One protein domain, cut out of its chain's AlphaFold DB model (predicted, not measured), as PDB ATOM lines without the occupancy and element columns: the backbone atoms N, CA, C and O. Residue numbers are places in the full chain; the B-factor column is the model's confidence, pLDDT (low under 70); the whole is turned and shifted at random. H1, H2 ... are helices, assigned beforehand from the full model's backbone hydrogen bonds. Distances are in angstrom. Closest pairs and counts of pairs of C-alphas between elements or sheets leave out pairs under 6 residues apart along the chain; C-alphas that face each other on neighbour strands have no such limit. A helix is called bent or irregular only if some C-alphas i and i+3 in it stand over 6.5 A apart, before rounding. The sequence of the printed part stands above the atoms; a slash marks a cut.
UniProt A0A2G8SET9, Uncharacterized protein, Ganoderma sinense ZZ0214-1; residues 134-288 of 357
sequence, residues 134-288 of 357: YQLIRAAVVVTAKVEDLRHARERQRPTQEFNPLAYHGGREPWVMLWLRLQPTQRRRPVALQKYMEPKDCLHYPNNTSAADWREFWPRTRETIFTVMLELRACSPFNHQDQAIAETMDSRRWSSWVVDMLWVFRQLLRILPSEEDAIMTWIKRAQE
ATOM      1  N   TYR A 134       0.478  36.652  26.561       71.94
ATOM      2  CA  TYR A 134      -0.114  37.878  27.109       71.94
ATOM      3  C   TYR A 134      -0.366  37.762  28.610       71.94
ATOM      4  O   TYR A 134      -0.156  38.733  29.339       71.94
ATOM      5  N   GLN A 135      -0.777  36.583  29.091       70.06
ATOM      6  CA  GLN A 135      -0.890  36.327  30.530       70.06
ATOM      7  C   GLN A 135       0.472  36.466  31.219       70.06
ATOM      8  O   GLN A 135       0.564  37.052  32.298       70.06
ATOM      9  N   LEU A 136       1.529  35.981  30.563       77.56
ATOM     10  CA  LEU A 136       2.893  36.063  31.057       77.56
ATOM     11  C   LEU A 136       3.360  37.515  31.163       77.56
ATOM     12  O   LEU A 136       3.828  37.918  32.227       77.56
ATOM     13  N   ILE A 137       3.173  38.323  30.112       78.56
ATOM     14  CA  ILE A 137       3.567  39.735  30.170       78.56
ATOM     15  C   ILE A 137       2.753  40.493  31.225       78.56
ATOM     16  O   ILE A 137       3.314  41.291  31.975       78.56
ATOM     17  N   ARG A 138       1.446  40.229  31.343       74.44
ATOM     18  CA  ARG A 138       0.618  40.835  32.398       74.44
ATOM     19  C   ARG A 138       1.173  40.540  33.783       74.44
ATOM     20  O   ARG A 138       1.368  41.457  34.573       74.44
ATOM     21  N   ALA A 139       1.451  39.273  34.065       77.50
ATOM     22  CA  ALA A 139       1.975  38.866  35.357       77.50
ATOM     23  C   ALA A 139       3.366  39.474  35.619       77.50
ATOM     24  O   ALA A 139       3.601  39.985  36.713       77.50
ATOM     25  N   ALA A 140       4.240  39.521  34.607       84.44
ATOM     26  CA  ALA A 140       5.545  40.179  34.675       84.44
ATOM     27  C   ALA A 140       5.433  41.663  35.069       84.44
ATOM     28  O   ALA A 140       6.124  42.119  35.984       84.44
ATOM     29  N   VAL A 141       4.538  42.407  34.411       79.69
ATOM     30  CA  VAL A 141       4.316  43.835  34.684       79.69
ATOM     31  C   VAL A 141       3.761  44.041  36.092       79.69
ATOM     32  O   VAL A 141       4.281  44.884  36.818       79.69
ATOM     33  N   VAL A 142       2.763  43.256  36.512       78.75
ATOM     34  CA  VAL A 142       2.155  43.387  37.848       78.75
ATOM     35  C   VAL A 142       3.154  43.057  38.958       78.75
ATOM     36  O   VAL A 142       3.244  43.805  39.930       78.75
ATOM     37  N   VAL A 143       3.920  41.967  38.829       80.94
ATOM     38  CA  VAL A 143       4.949  41.599  39.817       80.94
ATOM     39  C   VAL A 143       5.996  42.702  39.928       80.94
ATOM     40  O   VAL A 143       6.317  43.127  41.036       80.94
ATOM     41  N   THR A 144       6.497  43.186  38.788       83.38
ATOM     42  CA  THR A 144       7.505  44.253  38.764       83.38
ATOM     43  C   THR A 144       6.965  45.522  39.411       83.38
ATOM     44  O   THR A 144       7.604  46.051  40.311       83.38
ATOM     45  N   ALA A 145       5.770  45.971  39.015       77.06
ATOM     46  CA  ALA A 145       5.147  47.171  39.565       77.06
ATOM     47  C   ALA A 145       4.982  47.078  41.086       77.06
ATOM     48  O   ALA A 145       5.431  47.969  41.791       77.06
ATOM     49  N   LYS A 146       4.451  45.964  41.607       79.44
ATOM     50  CA  LYS A 146       4.283  45.789  43.057       79.44
ATOM     51  C   LYS A 146       5.603  45.820  43.824       79.44
ATOM     52  O   LYS A 146       5.673  46.422  44.891       79.44
ATOM     53  N   VAL A 147       6.648  45.168  43.315       81.94
ATOM     54  CA  VAL A 147       7.956  45.174  43.988       81.94
ATOM     55  C   VAL A 147       8.605  46.559  43.934       81.94
ATOM     56  O   VAL A 147       9.189  46.992  44.926       81.94
ATOM     57  N   GLU A 148       8.477  47.272  42.815       81.19
ATOM     58  CA  GLU A 148       8.961  48.650  42.701       81.19
ATOM     59  C   GLU A 148       8.140  49.616  43.568       81.19
ATOM     60  O   GLU A 148       8.718  50.500  44.189       81.19
ATOM     61  N   ASP A 149       6.828  49.421  43.717       77.00
ATOM     62  CA  ASP A 149       5.996  50.207  44.637       77.00
ATOM     63  C   ASP A 149       6.451  50.017  46.088       77.00
ATOM     64  O   ASP A 149       6.613  50.996  46.819       77.00
ATOM     65  N   LEU A 150       6.728  48.775  46.501       78.50
ATOM     66  CA  LEU A 150       7.294  48.472  47.819       78.50
ATOM     67  C   LEU A 150       8.652  49.166  48.015       78.50
ATOM     68  O   LEU A 150       8.910  49.770  49.062       78.50
ATOM     69  N   ARG A 151       9.501  49.143  46.983       78.38
ATOM     70  CA  ARG A 151      10.801  49.822  46.963       78.38
ATOM     71  C   ARG A 151      10.640  51.348  47.094       78.38
ATOM     72  O   ARG A 151      11.217  51.954  48.000       78.38
ATOM     73  N   HIS A 152       9.782  51.962  46.281       69.75
ATOM     74  CA  HIS A 152       9.523  53.405  46.252       69.75
ATOM     75  C   HIS A 152       8.795  53.936  47.490       69.75
ATOM     76  O   HIS A 152       9.089  55.046  47.943       69.75
ATOM     77  N   ALA A 153       7.887  53.157  48.087       67.75
ATOM     78  CA  ALA A 153       7.191  53.526  49.319       67.75
ATOM     79  C   ALA A 153       8.170  53.850  50.463       67.75
ATOM     80  O   ALA A 153       7.849  54.651  51.345       67.75
ATOM     81  N   ARG A 154       9.385  53.283  50.418       59.47
ATOM     82  CA  ARG A 154      10.446  53.503  51.406       59.47
ATOM     83  C   ARG A 154      11.603  54.371  50.896       59.47
ATOM     84  O   ARG A 154      12.204  55.081  51.697       59.47
ATOM     85  N   GLU A 155      11.881  54.376  49.591       57.38
ATOM     86  CA  GLU A 155      12.940  55.181  48.951       57.38
ATOM     87  C   GLU A 155      12.634  56.683  48.814       57.38
ATOM     88  O   GLU A 155      13.466  57.414  48.285       57.38
ATOM     89  N   ARG A 156      11.543  57.207  49.400       52.47
ATOM     90  CA  ARG A 156      11.286  58.664  49.546       52.47
ATOM     91  C   ARG A 156      12.431  59.471  50.211       52.47
ATOM     92  O   ARG A 156      12.272  60.664  50.441       52.47
ATOM     93  N   GLN A 157      13.563  58.847  50.541       44.16
ATOM     94  CA  GLN A 157      14.748  59.456  51.140       44.16
ATOM     95  C   GLN A 157      16.062  59.251  50.357       44.16
ATOM     96  O   GLN A 157      17.089  59.742  50.827       44.16
ATOM     97  N   ARG A 158      16.102  58.569  49.196       43.84
ATOM     98  CA  ARG A 158      17.347  58.449  48.399       43.84
ATOM     99  C   ARG A 158      17.119  58.503  46.882       43.84
ATOM    100  O   ARG A 158      16.096  58.009  46.418       43.84
ATOM    101  N   PRO A 159      18.074  59.055  46.105       45.91
ATOM    102  CA  PRO A 159      18.032  58.996  44.648       45.91
ATOM    103  C   PRO A 159      18.160  57.542  44.187       45.91
ATOM    104  O   PRO A 159      19.076  56.829  44.602       45.91
ATOM    105  N   THR A 160      17.221  57.111  43.354       50.81
ATOM    106  CA  THR A 160      17.127  55.754  42.812       50.81
ATOM    107  C   THR A 160      18.320  55.466  41.896       50.81
ATOM    108  O   THR A 160      18.639  56.263  41.015       50.81
ATOM    109  N   GLN A 161      18.991  54.331  42.100       48.91
ATOM    110  CA  GLN A 161      20.066  53.867  41.225       48.91
ATOM    111  C   GLN A 161      19.491  53.518  39.846       48.91
ATOM    112  O   GLN A 161      18.495  52.802  39.741       48.91
ATOM    113  N   GLU A 162      20.103  54.035  38.785       48.38
ATOM    114  CA  GLU A 162      19.559  53.891  37.440       48.38
ATOM    115  C   GLU A 162      19.778  52.504  36.833       48.38
ATOM    116  O   GLU A 162      20.879  51.951  36.832       48.38
ATOM    117  N   PHE A 163      18.695  51.957  36.280       46.75
ATOM    118  CA  PHE A 163      18.664  50.672  35.594       46.75
ATOM    119  C   PHE A 163      19.294  50.793  34.204       46.75
ATOM    120  O   PHE A 163      18.746  51.450  33.320       46.75
ATOM    121  N   ASN A 164      20.418  50.109  33.990       46.38
ATOM    122  CA  ASN A 164      20.997  49.925  32.666       46.38
ATOM    123  C   ASN A 164      20.793  48.463  32.208       46.38
ATOM    124  O   ASN A 164      21.588  47.601  32.595       46.38
ATOM    125  N   PRO A 165      19.768  48.169  31.378       44.34
ATOM    126  CA  PRO A 165      19.513  46.819  30.870       44.34
ATOM    127  C   PRO A 165      20.697  46.282  30.054       44.34
ATOM    128  O   PRO A 165      20.965  45.084  30.064       44.34
ATOM    129  N   LEU A 166      21.449  47.177  29.404       41.78
ATOM    130  CA  LEU A 166      22.597  46.847  28.560       41.78
ATOM    131  C   LEU A 166      23.898  46.667  29.358       41.78
ATOM    132  O   LEU A 166      24.803  45.982  28.890       41.78
ATOM    133  N   ALA A 167      24.016  47.225  30.570       44.53
ATOM    134  CA  ALA A 167      25.192  47.006  31.423       44.53
ATOM    135  C   ALA A 167      25.286  45.558  31.923       44.53
ATOM    136  O   ALA A 167      26.379  45.081  32.225       44.53
ATOM    137  N   TYR A 168      24.159  44.844  31.990       45.97
ATOM    138  CA  TYR A 168      24.121  43.458  32.458       45.97
ATOM    139  C   TYR A 168      24.295  42.410  31.356       45.97
ATOM    140  O   TYR A 168      24.543  41.249  31.670       45.97
ATOM    141  N   HIS A 169      24.333  42.815  30.081       43.81
ATOM    142  CA  HIS A 169      24.927  41.986  29.021       43.81
ATOM    143  C   HIS A 169      26.448  41.790  29.217       43.81
ATOM    144  O   HIS A 169      27.077  41.023  28.495       43.81
ATOM    145  N   GLY A 170      27.050  42.435  30.228       37.84
ATOM    146  CA  GLY A 170      28.424  42.193  30.675       37.84
ATOM    147  C   GLY A 170      28.642  40.893  31.465       37.84
ATOM    148  O   GLY A 170      29.775  40.609  31.851       37.84
ATOM    149  N   GLY A 171      27.602  40.092  31.723       44.94
ATOM    150  CA  GLY A 171      27.726  38.780  32.358       44.94
ATOM    151  C   GLY A 171      27.517  37.652  31.353       44.94
ATOM    152  O   GLY A 171      26.421  37.491  30.841       44.94
ATOM    153  N   ARG A 172      28.541  36.824  31.118       54.12
ATOM    154  CA  ARG A 172      28.534  35.643  30.223       54.12
ATOM    155  C   ARG A 172      27.506  34.542  30.575       54.12
ATOM    156  O   ARG A 172      27.591  33.448  30.025       54.12
ATOM    157  N   GLU A 173      26.610  34.766  31.536       66.38
ATOM    158  CA  GLU A 173      25.658  33.757  32.009       66.38
ATOM    159  C   GLU A 173      24.421  33.733  31.090       66.38
ATOM    160  O   GLU A 173      23.750  34.756  30.961       66.38
ATOM    161  N   PRO A 174      24.083  32.585  30.467       78.31
ATOM    162  CA  PRO A 174      22.867  32.457  29.667       78.31
ATOM    163  C   PRO A 174      21.618  32.800  30.488       78.31
ATOM    164  O   PRO A 174      21.519  32.406  31.653       78.31
ATOM    165  N   TRP A 175      20.628  33.462  29.880       81.56
ATOM    166  CA  TRP A 175      19.408  33.903  30.575       81.56
ATOM    167  C   TRP A 175      18.684  32.765  31.309       81.56
ATOM    168  O   TRP A 175      18.145  32.970  32.394       81.56
ATOM    169  N   VAL A 176      18.730  31.546  30.759       81.75
ATOM    170  CA  VAL A 176      18.192  30.327  31.379       81.75
ATOM    171  C   VAL A 176      18.861  30.053  32.724       81.75
ATOM    172  O   VAL A 176      18.187  29.750  33.706       81.75
ATOM    173  N   MET A 177      20.185  30.178  32.792       81.62
ATOM    174  CA  MET A 177      20.945  29.936  34.016       81.62
ATOM    175  C   MET A 177      20.667  31.016  35.055       81.62
ATOM    176  O   MET A 177      20.384  30.683  36.205       81.62
ATOM    177  N   LEU A 178      20.621  32.284  34.630       82.38
ATOM    178  CA  LEU A 178      20.202  33.396  35.482       82.38
ATOM    179  C   LEU A 178      18.811  33.134  36.078       82.38
ATOM    180  O   LEU A 178      18.622  33.233  37.291       82.38
ATOM    181  N   TRP A 179      17.852  32.764  35.231       86.12
ATOM    182  CA  TRP A 179      16.477  32.489  35.625       86.12
ATOM    183  C   TRP A 179      16.394  31.342  36.636       86.12
ATOM    184  O   TRP A 179      15.837  31.512  37.718       86.12
ATOM    185  N   LEU A 180      17.028  30.203  36.348       84.38
ATOM    186  CA  LEU A 180      17.063  29.047  37.248       84.38
ATOM    187  C   LEU A 180      17.761  29.353  38.573       84.38
ATOM    188  O   LEU A 180      17.332  28.862  39.623       84.38
ATOM    189  N   ARG A 181      18.830  30.164  38.547       83.31
ATOM    190  CA  ARG A 181      19.597  30.547  39.738       83.31
ATOM    191  C   ARG A 181      18.752  31.341  40.733       83.31
ATOM    192  O   ARG A 181      18.926  31.170  41.937       83.31
ATOM    193  N   LEU A 182      17.834  32.163  40.237       83.19
ATOM    194  CA  LEU A 182      17.013  33.054  41.056       83.19
ATOM    195  C   LEU A 182      15.738  32.393  41.597       83.19
ATOM    196  O   LEU A 182      15.037  32.983  42.417       83.19
ATOM    197  N   GLN A 183      15.445  31.165  41.173       84.94
ATOM    198  CA  GLN A 183      14.338  30.374  41.699       84.94
ATOM    199  C   GLN A 183      14.712  29.637  43.000       84.94
ATOM    200  O   GLN A 183      15.884  29.285  43.186       84.94
ATOM    201  N   PRO A 184      13.722  29.306  43.856       84.94
ATOM    202  CA  PRO A 184      13.934  28.542  45.081       84.94
ATOM    203  C   PRO A 184      14.720  27.249  44.853       84.94
ATOM    204  O   PRO A 184      14.386  26.450  43.977       84.94
ATOM    205  N   THR A 185      15.732  26.997  45.683       80.50
ATOM    206  CA  THR A 185      16.625  25.829  45.556       80.50
ATOM    207  C   THR A 185      15.887  24.500  45.674       80.50
ATOM    208  O   THR A 185      16.243  23.552  44.983       80.50
ATOM    209  N   GLN A 186      14.811  24.453  46.464       78.75
ATOM    210  CA  GLN A 186      13.911  23.299  46.588       78.75
ATOM    211  C   GLN A 186      13.240  22.880  45.272       78.75
ATOM    212  O   GLN A 186      12.740  21.764  45.155       78.75
ATOM    213  N   ARG A 187      13.232  23.755  44.259       80.62
ATOM    214  CA  ARG A 187      12.751  23.413  42.919       80.62
ATOM    215  C   ARG A 187      13.770  22.614  42.125       80.62
ATOM    216  O   ARG A 187      13.384  21.937  41.183       80.62
ATOM    217  N   ARG A 188      15.057  22.679  42.471       76.94
ATOM    218  CA  ARG A 188      16.118  22.029  41.703       76.94
ATOM    219  C   ARG A 188      16.248  20.573  42.126       76.94
ATOM    220  O   ARG A 188      16.510  20.275  43.290       76.94
ATOM    221  N   ARG A 189      16.119  19.661  41.162       69.25
ATOM    222  CA  ARG A 189      16.430  18.237  41.368       69.25
ATOM    223  C   ARG A 189      17.889  18.026  41.787       69.25
ATOM    224  O   ARG A 189      18.732  18.851  41.444       69.25
ATOM    225  N   PRO A 190      18.227  16.920  42.475       70.06
ATOM    226  CA  PRO A 190      19.614  16.574  42.774       70.06
ATOM    227  C   PRO A 190      20.504  16.626  41.525       70.06
ATOM    228  O   PRO A 190      20.124  16.119  40.471       70.06
ATOM    229  N   VAL A 191      21.709  17.193  41.653       65.94
ATOM    230  CA  VAL A 191      22.662  17.423  40.542       65.94
ATOM    231  C   VAL A 191      22.959  16.149  39.739       65.94
ATOM    232  O   VAL A 191      23.149  16.205  38.527       65.94
ATOM    233  N   ALA A 192      22.937  14.983  40.393       65.06
ATOM    234  CA  ALA A 192      23.129  13.687  39.744       65.06
ATOM    235  C   ALA A 192      22.057  13.364  38.682       65.06
ATOM    236  O   ALA A 192      22.368  12.713  37.690       65.06
ATOM    237  N   LEU A 193      20.823  13.845  38.868       60.75
ATOM    238  CA  LEU A 193      19.710  13.653  37.930       60.75
ATOM    239  C   LEU A 193      19.648  14.754  36.863       60.75
ATOM    240  O   LEU A 193      19.111  14.523  35.786       60.75
ATOM    241  N   GLN A 194      20.233  15.927  37.127       62.53
ATOM    242  CA  GLN A 194      20.198  17.065  36.200       62.53
ATOM    243  C   GLN A 194      21.032  16.845  34.931       62.53
ATOM    244  O   GLN A 194      20.700  17.393  33.888       62.53
ATOM    245  N   LYS A 195      22.098  16.032  34.990       61.34
ATOM    246  CA  LYS A 195      23.020  15.815  33.854       61.34
ATOM    247  C   LYS A 195      22.353  15.251  32.594       61.34
ATOM    248  O   LYS A 195      22.911  15.389  31.513       61.34
ATOM    249  N   TYR A 196      21.199  14.606  32.743       63.03
ATOM    250  CA  TYR A 196      20.489  13.913  31.664       63.03
ATOM    251  C   TYR A 196      19.120  14.531  31.359       63.03
ATOM    252  O   TYR A 196      18.329  13.941  30.630       63.03
ATOM    253  N   MET A 197      18.814  15.684  31.951       61.56
ATOM    254  CA  MET A 197      17.502  16.313  31.870       61.56
ATOM    255  C   MET A 197      17.633  17.714  31.283       61.56
ATOM    256  O   MET A 197      18.579  18.445  31.576       61.56
ATOM    257  N   GLU A 198      16.654  18.108  30.473       63.59
ATOM    258  CA  GLU A 198      16.538  19.497  30.043       63.59
ATOM    259  C   GLU A 198      16.367  20.410  31.273       63.59
ATOM    260  O   GLU A 198      15.682  20.026  32.226       63.59
ATOM    261  N   PRO A 199      16.920  21.638  31.281       63.44
ATOM    262  CA  PRO A 199      16.923  22.487  32.476       63.44
ATOM    263  C   PRO A 199      15.526  22.786  33.050       63.44
ATOM    264  O   PRO A 199      15.369  22.917  34.261       63.44
ATOM    265  N   LYS A 200      14.503  22.824  32.192       63.47
ATOM    266  CA  LYS A 200      13.081  22.951  32.561       63.47
ATOM    267  C   LYS A 200      12.492  21.697  33.229       63.47
ATOM    268  O   LYS A 200      11.613  21.807  34.075       63.47
ATOM    269  N   ASP A 201      12.994  20.514  32.880       66.31
ATOM    270  CA  ASP A 201      12.514  19.223  33.387       66.31
ATOM    271  C   ASP A 201      13.169  18.892  34.742       66.31
ATOM    272  O   ASP A 201      12.684  18.063  35.514       66.31
ATOM    273  N   CYS A 202      14.250  19.601  35.076       66.38
ATOM    274  CA  CYS A 202      14.915  19.574  36.376       66.38
ATOM    275  C   CYS A 202      14.136  20.292  37.492       66.38
ATOM    276  O   CYS A 202      14.620  20.323  38.629       66.38
ATOM    277  N   LEU A 203      12.977  20.887  37.181       74.50
ATOM    278  CA  LEU A 203      12.225  21.749  38.088       74.50
ATOM    279  C   LEU A 203      11.039  21.034  38.749       74.50
ATOM    280  O   LEU A 203      10.214  20.393  38.103       74.50
ATOM    281  N   HIS A 204      10.929  21.196  40.066       77.62
ATOM    282  CA  HIS A 204       9.740  20.888  40.852       77.62
ATOM    283  C   HIS A 204       8.925  22.159  41.129       77.62
ATOM    284  O   HIS A 204       9.469  23.265  41.218       77.62
ATOM    285  N   TYR A 205       7.612  21.992  41.301       78.38
ATOM    286  CA  TYR A 205       6.649  23.077  41.505       78.38
ATOM    287  C   TYR A 205       5.962  22.948  42.878       78.38
ATOM    288  O   TYR A 205       4.828  22.480  42.958       78.38
ATOM    289  N   PRO A 206       6.647  23.299  43.981       75.38
ATOM    290  CA  PRO A 206       6.082  23.185  45.322       75.38
ATOM    291  C   PRO A 206       4.977  24.222  45.553       75.38
ATOM    292  O   PRO A 206       5.165  25.410  45.308       75.38
ATOM    293  N   ASN A 207       3.840  23.797  46.101       67.38
ATOM    294  CA  ASN A 207       2.704  24.695  46.356       67.38
ATOM    295  C   ASN A 207       2.991  25.760  47.430       67.38
ATOM    296  O   ASN A 207       2.359  26.815  47.431       67.38
ATOM    297  N   ASN A 208       3.962  25.500  48.310       73.31
ATOM    298  CA  ASN A 208       4.285  26.345  49.453       73.31
ATOM    299  C   ASN A 208       5.699  26.904  49.296       73.31
ATOM    300  O   ASN A 208       6.681  26.264  49.660       73.31
ATOM    301  N   THR A 209       5.786  28.104  48.727       82.94
ATOM    302  CA  THR A 209       6.998  28.934  48.755       82.94
ATOM    303  C   THR A 209       6.739  30.175  49.611       82.94
ATOM    304  O   THR A 209       5.599  30.647  49.671       82.94
ATOM    305  N   SER A 210       7.778  30.660  50.283       89.12
ATOM    306  CA  SER A 210       7.785  31.852  51.145       89.12
ATOM    307  C   SER A 210       8.662  32.948  50.545       89.12
ATOM    308  O   SER A 210       9.469  32.671  49.656       89.12
ATOM    309  N   ALA A 211       8.601  34.184  51.045       87.19
ATOM    310  CA  ALA A 211       9.480  35.250  50.562       87.19
ATOM    311  C   ALA A 211      10.971  34.930  50.767       87.19
ATOM    312  O   ALA A 211      11.798  35.330  49.947       87.19
ATOM    313  N   ALA A 212      11.339  34.184  51.812       89.38
ATOM    314  CA  ALA A 212      12.732  33.807  52.066       89.38
ATOM    315  C   ALA A 212      13.327  32.924  50.954       89.38
ATOM    316  O   ALA A 212      14.514  33.041  50.637       89.38
ATOM    317  N   ASP A 213      12.497  32.100  50.315       89.25
ATOM    318  CA  ASP A 213      12.905  31.224  49.213       89.25
ATOM    319  C   ASP A 213      13.308  32.004  47.952       89.25
ATOM    320  O   ASP A 213      14.049  31.500  47.109       89.25
ATOM    321  N   TRP A 214      12.850  33.253  47.849       90.50
ATOM    322  CA  TRP A 214      13.075  34.171  46.731       90.50
ATOM    323  C   TRP A 214      14.060  35.297  47.082       90.50
ATOM    324  O   TRP A 214      14.141  36.307  46.385       90.50
ATOM    325  N   ARG A 215      14.850  35.135  48.152       88.38
ATOM    326  CA  ARG A 215      15.782  36.163  48.661       88.38
ATOM    327  C   ARG A 215      16.751  36.731  47.617       88.38
ATOM    328  O   ARG A 215      17.105  37.900  47.702       88.38
ATOM    329  N   GLU A 216      17.196  35.919  46.654       84.31
ATOM    330  CA  GLU A 216      18.098  36.366  45.578       84.31
ATOM    331  C   GLU A 216      17.353  37.094  44.455       84.31
ATOM    332  O   GLU A 216      17.945  37.914  43.754       84.31
ATOM    333  N   PHE A 217      16.062  36.799  44.301       88.44
ATOM    334  CA  PHE A 217      15.199  37.362  43.275       88.44
ATOM    335  C   PHE A 217      14.732  38.774  43.641       88.44
ATOM    336  O   PHE A 217      14.865  39.676  42.817       88.44
ATOM    337  N   TRP A 218      14.255  39.000  44.876       88.69
ATOM    338  CA  TRP A 218      13.622  40.274  45.263       88.69
ATOM    339  C   TRP A 218      14.430  41.530  44.923       88.69
ATOM    340  O   TRP A 218      13.863  42.448  44.321       88.69
ATOM    341  N   PRO A 219      15.743  41.596  45.219       84.00
ATOM    342  CA  PRO A 219      16.535  42.783  44.916       84.00
ATOM    343  C   PRO A 219      16.682  43.063  43.418       84.00
ATOM    344  O   PRO A 219      16.950  44.198  43.043       84.00
ATOM    345  N   ARG A 220      16.513  42.042  42.572       80.62
ATOM    346  CA  ARG A 220      16.771  42.081  41.125       80.62
ATOM    347  C   ARG A 220      15.511  41.831  40.302       80.62
ATOM    348  O   ARG A 220      15.601  41.351  39.172       80.62
ATOM    349  N   THR A 221      14.337  42.045  40.899       84.62
ATOM    350  CA  THR A 221      13.051  41.633  40.319       84.62
ATOM    351  C   THR A 221      12.877  42.214  38.922       84.62
ATOM    352  O   THR A 221      12.665  41.476  37.961       84.62
ATOM    353  N   ARG A 222      13.034  43.533  38.804       81.81
ATOM    354  CA  ARG A 222      12.870  44.265  37.556       81.81
ATOM    355  C   ARG A 222      13.856  43.806  36.483       81.81
ATOM    356  O   ARG A 222      13.451  43.482  35.369       81.81
ATOM    357  N   GLU A 223      15.140  43.763  36.830       78.06
ATOM    358  CA  GLU A 223      16.234  43.372  35.942       78.06
ATOM    359  C   GLU A 223      16.002  41.963  35.395       78.06
ATOM    360  O   GLU A 223      16.091  41.721  34.191       78.06
ATOM    361  N   THR A 224      15.672  41.039  36.294       82.69
ATOM    362  CA  THR A 224      15.491  39.622  35.984       82.69
ATOM    363  C   THR A 224      14.296  39.419  35.074       82.69
ATOM    364  O   THR A 224      14.425  38.769  34.041       82.69
ATOM    365  N   ILE A 225      13.142  39.986  35.440       86.31
ATOM    366  CA  ILE A 225      11.902  39.803  34.688       86.31
ATOM    367  C   ILE A 225      12.070  40.325  33.263       86.31
ATOM    368  O   ILE A 225      11.785  39.593  32.319       86.31
ATOM    369  N   PHE A 226      12.560  41.553  33.081       81.31
ATOM    370  CA  PHE A 226      12.671  42.114  31.736       81.31
ATOM    371  C   PHE A 226      13.719  41.403  30.882       81.31
ATOM    372  O   PHE A 226      13.436  41.122  29.721       81.31
ATOM    373  N   THR A 227      14.878  41.054  31.451       80.69
ATOM    374  CA  THR A 227      15.912  40.297  30.724       80.69
ATOM    375  C   THR A 227      15.348  38.969  30.234       80.69
ATOM    376  O   THR A 227      15.382  38.669  29.048       80.69
ATOM    377  N   VAL A 228      14.745  38.197  31.135       85.06
ATOM    378  CA  VAL A 228      14.235  36.863  30.820       85.06
ATOM    379  C   VAL A 228      13.063  36.917  29.832       85.06
ATOM    380  O   VAL A 228      12.986  36.082  28.936       85.06
ATOM    381  N   MET A 229      12.185  37.920  29.935       84.69
ATOM    382  CA  MET A 229      11.079  38.111  28.990       84.69
ATOM    383  C   MET A 229      11.560  38.488  27.584       84.69
ATOM    384  O   MET A 229      11.023  37.974  26.602       84.69
ATOM    385  N   LEU A 230      12.554  39.377  27.469       80.81
ATOM    386  CA  LEU A 230      13.123  39.774  26.177       80.81
ATOM    387  C   LEU A 230      13.837  38.599  25.502       80.81
ATOM    388  O   LEU A 230      13.603  38.331  24.327       80.81
ATOM    389  N   GLU A 231      14.633  37.853  26.261       82.50
ATOM    390  CA  GLU A 231      15.371  36.693  25.762       82.50
ATOM    391  C   GLU A 231      14.438  35.539  25.366       82.50
ATOM    392  O   GLU A 231      14.568  34.961  24.287       82.50
ATOM    393  N   LEU A 232      13.413  35.247  26.177       83.31
ATOM    394  CA  LEU A 232      12.406  34.244  25.825       83.31
ATOM    395  C   LEU A 232      11.645  34.630  24.549       83.31
ATOM    396  O   LEU A 232      11.310  33.760  23.740       83.31
ATOM    397  N   ARG A 233      11.370  35.924  24.352       81.44
ATOM    398  CA  ARG A 233      10.765  36.427  23.115       81.44
ATOM    399  C   ARG A 233      11.700  36.231  21.921       81.44
ATOM    400  O   ARG A 233      11.237  35.768  20.882       81.44
ATOM    401  N   ALA A 234      12.979  36.578  22.063       77.50
ATOM    402  CA  ALA A 234      13.979  36.434  21.006       77.50
ATOM    403  C   ALA A 234      14.128  34.968  20.566       77.50
ATOM    404  O   ALA A 234      14.189  34.683  19.375       77.50
ATOM    405  N   CYS A 235      14.064  34.031  21.515       78.06
ATOM    406  CA  CYS A 235      14.084  32.593  21.248       78.06
ATOM    407  C   CYS A 235      12.745  32.017  20.744       78.06
ATOM    408  O   CYS A 235      12.642  30.798  20.587       78.06
ATOM    409  N   SER A 236      11.703  32.829  20.535       81.06
ATOM    410  CA  SER A 236      10.381  32.328  20.144       81.06
ATOM    411  C   SER A 236      10.401  31.689  18.751       81.06
ATOM    412  O   SER A 236      10.823  32.338  17.794       81.06
ATOM    413  N   PRO A 237       9.850  30.471  18.584       74.56
ATOM    414  CA  PRO A 237       9.720  29.839  17.268       74.56
ATOM    415  C   PRO A 237       8.750  30.581  16.343       74.56
ATOM    416  O   PRO A 237       8.709  30.316  15.145       74.56
ATOM    417  N   PHE A 238       7.956  31.496  16.902       73.38
ATOM    418  CA  PHE A 238       6.985  32.314  16.183       73.38
ATOM    419  C   PHE A 238       7.532  33.708  15.844       73.38
ATOM    420  O   PHE A 238       6.841  34.496  15.199       73.38
ATOM    421  N   ASN A 239       8.747  34.051  16.300       67.94
ATOM    422  CA  ASN A 239       9.366  35.329  15.969       67.94
ATOM    423  C   ASN A 239      10.100  35.216  14.625       67.94
ATOM    424  O   ASN A 239      11.246  34.783  14.550       67.94
ATOM    425  N   HIS A 240       9.414  35.593  13.548       57.62
ATOM    426  CA  HIS A 240       9.960  35.544  12.188       57.62
ATOM    427  C   HIS A 240      10.733  36.812  11.788       57.62
ATOM    428  O   HIS A 240      11.324  36.835  10.714       57.62
ATOM    429  N   GLN A 241      10.723  37.866  12.617       55.12
ATOM    430  CA  GLN A 241      11.310  39.167  12.259       55.12
ATOM    431  C   GLN A 241      12.792  39.317  12.654       55.12
ATOM    432  O   GLN A 241      13.499  40.077  12.002       55.12
ATOM    433  N   ASP A 242      13.286  38.536  13.625       50.97
ATOM    434  CA  ASP A 242      14.648  38.662  14.183       50.97
ATOM    435  C   ASP A 242      15.541  37.425  13.934       50.97
ATOM    436  O   ASP A 242      16.462  37.134  14.701       50.97
ATOM    437  N   GLN A 243      15.296  36.673  12.852       46.97
ATOM    438  CA  GLN A 243      16.015  35.422  12.528       46.97
ATOM    439  C   GLN A 243      17.536  35.572  12.322       46.97
ATOM    440  O   GLN A 243      18.230  34.573  12.153       46.97
ATOM    441  N   ALA A 244      18.075  36.792  12.336       47.00
ATOM    442  CA  ALA A 244      19.492  37.038  12.106       47.00
ATOM    443  C   ALA A 244      20.388  36.834  13.348       47.00
ATOM    444  O   ALA A 244      21.605  36.804  13.182       47.00
ATOM    445  N   ILE A 245      19.843  36.739  14.577       49.97
ATOM    446  CA  ILE A 245      20.672  36.867  15.802       49.97
ATOM    447  C   ILE A 245      20.404  35.800  16.887       49.97
ATOM    448  O   ILE A 245      21.309  35.514  17.668       49.97
ATOM    449  N   ALA A 246      19.231  35.157  16.944       53.72
ATOM    450  CA  ALA A 246      18.897  34.220  18.027       53.72
ATOM    451  C   ALA A 246      18.782  32.761  17.556       53.72
ATOM    452  O   ALA A 246      18.070  32.464  16.596       53.72
ATOM    453  N   GLU A 247      19.419  31.830  18.278       65.06
ATOM    454  CA  GLU A 247      19.088  30.403  18.193       65.06
ATOM    455  C   GLU A 247      17.612  30.222  18.586       65.06
ATOM    456  O   GLU A 247      17.231  30.340  19.755       65.06
ATOM    457  N   THR A 248      16.754  29.987  17.594       69.88
ATOM    458  CA  THR A 248      15.320  29.777  17.812       69.88
ATOM    459  C   THR A 248      15.090  28.487  18.586       69.88
ATOM    460  O   THR A 248      15.634  27.436  18.242       69.88
ATOM    461  N   MET A 249      14.245  28.547  19.610       79.50
ATOM    462  CA  MET A 249      13.879  27.387  20.409       79.50
ATOM    463  C   MET A 249      12.736  26.609  19.746       79.50
ATOM    464  O   MET A 249      11.850  27.204  19.138       79.50
ATOM    465  N   ASP A 250      12.703  25.282  19.900       83.56
ATOM    466  CA  ASP A 250      11.548  24.498  19.458       83.56
ATOM    467  C   ASP A 250      10.270  24.886  20.231       83.56
ATOM    468  O   ASP A 250      10.311  25.288  21.397       83.56
ATOM    469  N   SER A 251       9.107  24.743  19.585       80.88
ATOM    470  CA  SER A 251       7.804  25.143  20.147       80.88
ATOM    471  C   SER A 251       7.488  24.491  21.492       80.88
ATOM    472  O   SER A 251       6.964  25.152  22.395       80.88
ATOM    473  N   ARG A 252       7.859  23.221  21.681       80.25
ATOM    474  CA  ARG A 252       7.581  22.494  22.923       80.25
ATOM    475  C   ARG A 252       8.435  23.029  24.070       80.25
ATOM    476  O   ARG A 252       7.941  23.200  25.186       80.25
ATOM    477  N   ARG A 253       9.718  23.278  23.823       80.06
ATOM    478  CA  ARG A 253      10.671  23.821  24.791       80.06
ATOM    479  C   ARG A 253      10.351  25.267  25.125       80.06
ATOM    480  O   ARG A 253      10.294  25.572  26.312       80.06
ATOM    481  N   TRP A 254      10.004  26.085  24.136       83.44
ATOM    482  CA  TRP A 254       9.569  27.463  24.355       83.44
ATOM    483  C   TRP A 254       8.316  27.532  25.234       83.44
ATOM    484  O   TRP A 254       8.321  28.194  26.271       83.44
ATOM    485  N   SER A 255       7.283  26.753  24.899       79.44
ATOM    486  CA  SER A 255       6.035  26.712  25.679       79.44
ATOM    487  C   SER A 255       6.269  26.219  27.111       79.44
ATOM    488  O   SER A 255       5.675  26.723  28.059       79.44
ATOM    489  N   SER A 256       7.196  25.276  27.310       80.88
ATOM    490  CA  SER A 256       7.538  24.812  28.660       80.88
ATOM    491  C   SER A 256       8.183  25.912  29.515       80.88
ATOM    492  O   SER A 256       7.918  25.983  30.712       80.88
ATOM    493  N   TRP A 257       9.007  26.780  28.915       84.75
ATOM    494  CA  TRP A 257       9.571  27.941  29.611       84.75
ATOM    495  C   TRP A 257       8.513  28.993  29.933       84.75
ATOM    496  O   TRP A 257       8.528  29.538  31.033       84.75
ATOM    497  N   VAL A 258       7.557  29.233  29.030       82.44
ATOM    498  CA  VAL A 258       6.397  30.100  29.308       82.44
ATOM    499  C   VAL A 258       5.626  29.594  30.530       82.44
ATOM    500  O   VAL A 258       5.326  30.375  31.433       82.44
ATOM    501  N   VAL A 259       5.353  28.287  30.602       80.50
ATOM    502  CA  VAL A 259       4.662  27.663  31.742       80.50
ATOM    503  C   VAL A 259       5.462  27.804  33.040       80.50
ATOM    504  O   VAL A 259       4.883  28.159  34.070       80.50
ATOM    505  N   ASP A 260       6.778  27.576  33.002       84.25
ATOM    506  CA  ASP A 260       7.647  27.772  34.168       84.25
ATOM    507  C   ASP A 260       7.578  29.218  34.682       84.25
ATOM    508  O   ASP A 260       7.339  29.456  35.868       84.25
ATOM    509  N   MET A 261       7.700  30.199  33.785       86.62
ATOM    510  CA  MET A 261       7.636  31.611  34.159       86.62
ATOM    511  C   MET A 261       6.268  32.029  34.692       86.62
ATOM    512  O   MET A 261       6.190  32.729  35.703       86.62
ATOM    513  N   LEU A 262       5.184  31.548  34.079       82.12
ATOM    514  CA  LEU A 262       3.828  31.760  34.582       82.12
ATOM    515  C   LEU A 262       3.666  31.211  35.999       82.12
ATOM    516  O   LEU A 262       3.059  31.867  36.849       82.12
ATOM    517  N   TRP A 263       4.211  30.024  36.272       84.88
ATOM    518  CA  TRP A 263       4.182  29.459  37.613       84.88
ATOM    519  C   TRP A 263       4.941  30.340  38.608       84.88
ATOM    520  O   TRP A 263       4.403  30.645  39.674       84.88
ATOM    521  N   VAL A 264       6.146  30.804  38.251       86.81
ATOM    522  CA  VAL A 264       6.933  31.710  39.100       86.81
ATOM    523  C   VAL A 264       6.141  32.967  39.419       86.81
ATOM    524  O   VAL A 264       5.964  33.293  40.592       86.81
ATOM    525  N   PHE A 265       5.594  33.643  38.411       86.38
ATOM    526  CA  PHE A 265       4.845  34.873  38.643       86.38
ATOM    527  C   PHE A 265       3.592  34.644  39.486       86.38
ATOM    528  O   PHE A 265       3.304  35.450  40.366       86.38
ATOM    529  N   ARG A 266       2.887  33.518  39.312       81.31
ATOM    530  CA  ARG A 266       1.766  33.151  40.192       81.31
ATOM    531  C   ARG A 266       2.201  32.988  41.648       81.31
ATOM    532  O   ARG A 266       1.497  33.461  42.537       81.31
ATOM    533  N   GLN A 267       3.348  32.359  41.905       82.06
ATOM    534  CA  GLN A 267       3.868  32.234  43.271       82.06
ATOM    535  C   GLN A 267       4.247  33.589  43.863       82.06
ATOM    536  O   GLN A 267       3.856  33.887  44.988       82.06
ATOM    537  N   LEU A 268       4.939  34.437  43.101       86.56
ATOM    538  CA  LEU A 268       5.316  35.774  43.559       86.56
ATOM    539  C   LEU A 268       4.077  36.624  43.874       86.56
ATOM    540  O   LEU A 268       4.021  37.247  44.928       86.56
ATOM    541  N   LEU A 269       3.049  36.591  43.020       82.25
ATOM    542  CA  LEU A 269       1.781  37.296  43.249       82.25
ATOM    543  C   LEU A 269       1.017  36.786  44.475       82.25
ATOM    544  O   LEU A 269       0.319  37.573  45.111       82.25
ATOM    545  N   ARG A 270       1.156  35.499  44.820       82.62
ATOM    546  CA  ARG A 270       0.591  34.921  46.046       82.62
ATOM    547  C   ARG A 270       1.325  35.409  47.299       82.62
ATOM    548  O   ARG A 270       0.669  35.676  48.295       82.62
ATOM    549  N   ILE A 271       2.655  35.517  47.241       82.88
ATOM    550  CA  ILE A 271       3.511  35.908  48.378       82.88
ATOM    551  C   ILE A 271       3.452  37.418  48.638       82.88
ATOM    552  O   ILE A 271       3.433  37.839  49.793       82.88
ATOM    553  N   LEU A 272       3.417  38.230  47.576       79.50
ATOM    554  CA  LEU A 272       3.472  39.693  47.647       79.50
ATOM    555  C   LEU A 272       2.538  40.308  48.701       79.50
ATOM    556  O   LEU A 272       3.055  41.026  49.541       79.50
ATOM    557  N   PRO A 273       1.221  40.024  48.733       75.94
ATOM    558  CA  PRO A 273       0.326  40.641  49.716       75.94
ATOM    559  C   PRO A 273       0.503  40.115  51.150       75.94
ATOM    560  O   PRO A 273       0.042  40.760  52.085       75.94
ATOM    561  N   SER A 274       1.106  38.936  51.347       79.62
ATOM    562  CA  SER A 274       1.205  38.294  52.667       79.62
ATOM    563  C   SER A 274       2.542  38.517  53.372       79.62
ATOM    564  O   SER A 274       2.626  38.321  54.580       79.62
ATOM    565  N   GLU A 275       3.593  38.881  52.635       86.38
ATOM    566  CA  GLU A 275       4.969  38.925  53.150       86.38
ATOM    567  C   GLU A 275       5.723  40.215  52.765       86.38
ATOM    568  O   GLU A 275       6.950  40.208  52.651       86.38
ATOM    569  N   GLU A 276       5.015  41.336  52.585       84.56
ATOM    570  CA  GLU A 276       5.596  42.630  52.174       84.56
ATOM    571  C   GLU A 276       6.809  43.044  53.031       84.56
ATOM    572  O   GLU A 276       7.873  43.367  52.498       84.56
ATOM    573  N   ASP A 277       6.699  42.945  54.360       84.31
ATOM    574  CA  ASP A 277       7.778  43.294  55.297       84.31
ATOM    575  C   ASP A 277       9.030  42.415  55.127       84.31
ATOM    576  O   ASP A 277      10.175  42.890  55.198       84.31
ATOM    577  N   ALA A 278       8.830  41.120  54.874       85.44
ATOM    578  CA  ALA A 278       9.921  40.178  54.658       85.44
ATOM    579  C   ALA A 278      10.617  40.452  53.319       85.44
ATOM    580  O   ALA A 278      11.847  40.512  53.268       85.44
ATOM    581  N   ILE A 279       9.847  40.691  52.252       84.19
ATOM    582  CA  ILE A 279      10.361  41.074  50.928       84.19
ATOM    583  C   ILE A 279      11.210  42.343  51.040       84.19
ATOM    584  O   ILE A 279      12.355  42.375  50.579       84.19
ATOM    585  N   MET A 280      10.699  43.360  51.735       84.00
ATOM    586  CA  MET A 280      11.410  44.620  51.949       84.00
ATOM    587  C   MET A 280      12.723  44.446  52.707       84.00
ATOM    588  O   MET A 280      13.712  45.116  52.402       84.00
ATOM    589  N   THR A 281      12.769  43.520  53.664       85.69
ATOM    590  CA  THR A 281      14.007  43.188  54.381       85.69
ATOM    591  C   THR A 281      15.086  42.670  53.427       85.69
ATOM    592  O   THR A 281      16.251  43.057  53.543       85.69
ATOM    593  N   TRP A 282      14.718  41.827  52.460       85.75
ATOM    594  CA  TRP A 282      15.661  41.278  51.482       85.75
ATOM    595  C   TRP A 282      16.135  42.313  50.466       85.75
ATOM    596  O   TRP A 282      17.335  42.376  50.194       85.75
ATOM    597  N   ILE A 283      15.230  43.157  49.963       82.88
ATOM    598  CA  ILE A 283      15.583  44.269  49.066       82.88
ATOM    599  C   ILE A 283      16.604  45.183  49.752       82.88
ATOM    600  O   ILE A 283      17.648  45.482  49.174       82.88
ATOM    601  N   LYS A 284      16.363  45.541  51.020       79.69
ATOM    602  CA  LYS A 284      17.258  46.413  51.789       79.69
ATOM    603  C   LYS A 284      18.650  45.808  51.989       79.69
ATOM    604  O   LYS A 284      19.646  46.470  51.715       79.69
ATOM    605  N   ARG A 285      18.735  44.549  52.436       79.81
ATOM    606  CA  ARG A 285      20.024  43.867  52.687       79.81
ATOM    607  C   ARG A 285      20.927  43.812  51.455       79.81
ATOM    608  O   ARG A 285      22.140  43.743  51.597       79.81
ATOM    609  N   ALA A 286      20.349  43.798  50.259       74.12
ATOM    610  CA  ALA A 286      21.109  43.773  49.015       74.12
ATOM    611  C   ALA A 286      21.606  45.159  48.566       74.12
ATOM    612  O   ALA A 286      22.551  45.226  47.787       74.12
ATOM    613  N   GLN A 287      20.975  46.238  49.042       68.50
ATOM    614  CA  GLN A 287      21.357  47.627  48.762       68.50
ATOM    615  C   GLN A 287      22.363  48.186  49.781       68.50
ATOM    616  O   GLN A 287      23.016  49.195  49.510       68.50
ATOM    617  N   GLU A 288      22.483  47.573  50.963       68.88
ATOM    618  CA  GLU A 288      23.496  47.955  51.947       68.88
ATOM    619  C   GLU A 288      24.893  47.669  51.357       68.88
ATOM    620  O   GLU A 288      25.162  46.530  50.955       68.88
TER     621      GLU A 288
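Overview. This is residues 134 to 288 of the 357 residues of an uncharacterized protein of Ganoderma sinense ZZ0214-1 (UniProt A0A2G8SET9). Three long helices, H1, H6 and H7, make a loose up-and-down bundle, with H8 crossing one end of it and the short H3 packed along H6. Tiny helices and long loops lie around this body: H2 on the link after H1, H4 far out between H3 and H5, and H5 next to H8. The 155 printed residues hold eight named helices, H1 to H8 in chain order, and no named strand; the class is all helix, with 92 residues in the helices. The whole is compact, with a radius of gyration of the C-alphas of 16.2 A and spans of 46 by 35 by 29 A.

Arrangement. H1, residues 134 to 155, touches H6, residues 218 to 234, at a shallow tilt of 26 degrees, opposite ways; their closest C-alphas, of Thr 144 and Arg 222, are 5.5 A apart. With residues 135 to 143 alone, H1 touches H7, residues 251 to 271, the same way at a tilt of 36 degrees, only just steep; the closest C-alphas, of Leu 136 and Leu 262, are 5.6 A apart. H6 and H7 are close but not clearly touching, at 7.5 A between the C-alphas of Leu 232 and Trp 254. H3, residues 175 to 182, touches residues 224 to 231 of H6, opposite ways at a shallow tilt of 26 degrees, with the C-alphas of Trp 175 and Val 228 closest at 6.0 A. H8, residues 276 to 287, is about perpendicular to H6 at 85 degrees and touches it at residues 218 to 219 alone; the C-alphas of Pro 219 and Ile 283 are closest, at 4.5 A. H5, residues 211 to 214, touches H8, with the C-alphas of Ala 211 and Ile 279 closest at 5.9 A. H2, residues 167 to 170, and H4, residues 191 to 194, touch no helix. Each O i to N i+4 pair is within hydrogen-bond range in H3, H7 and H8, against 17 of 18 in H1 and 11 of 13 in H6; H2, H4 and H5 are too short for such a pair.

Along the chain. H1 begins at C-alpha 134 (-0.114, 37.878, 27.109) and is 30.8 A long. H6 is 24.6 A long and irregular, with C-alphas 219 and 222 8.4 A apart, and has a kink of 32 degrees near residue 225. H7 is 30.5 A long, H3 10.8 A, and H8 16.9 A, ending at C-alpha 287 (21.357, 47.627, 48.762).

Size, cuts and confidence. The C-alphas of Gln 157 and Tyr 196, the two farthest apart, are 49.9 A from each other. The printed part has no cut. The links H1 to H2, H4 to H5 and H6 to H7 are long. The mean pLDDT of the printed part is 73.8; 48 residues are under 70, among them 152 to 173, 191 to 202 and 239 to 248.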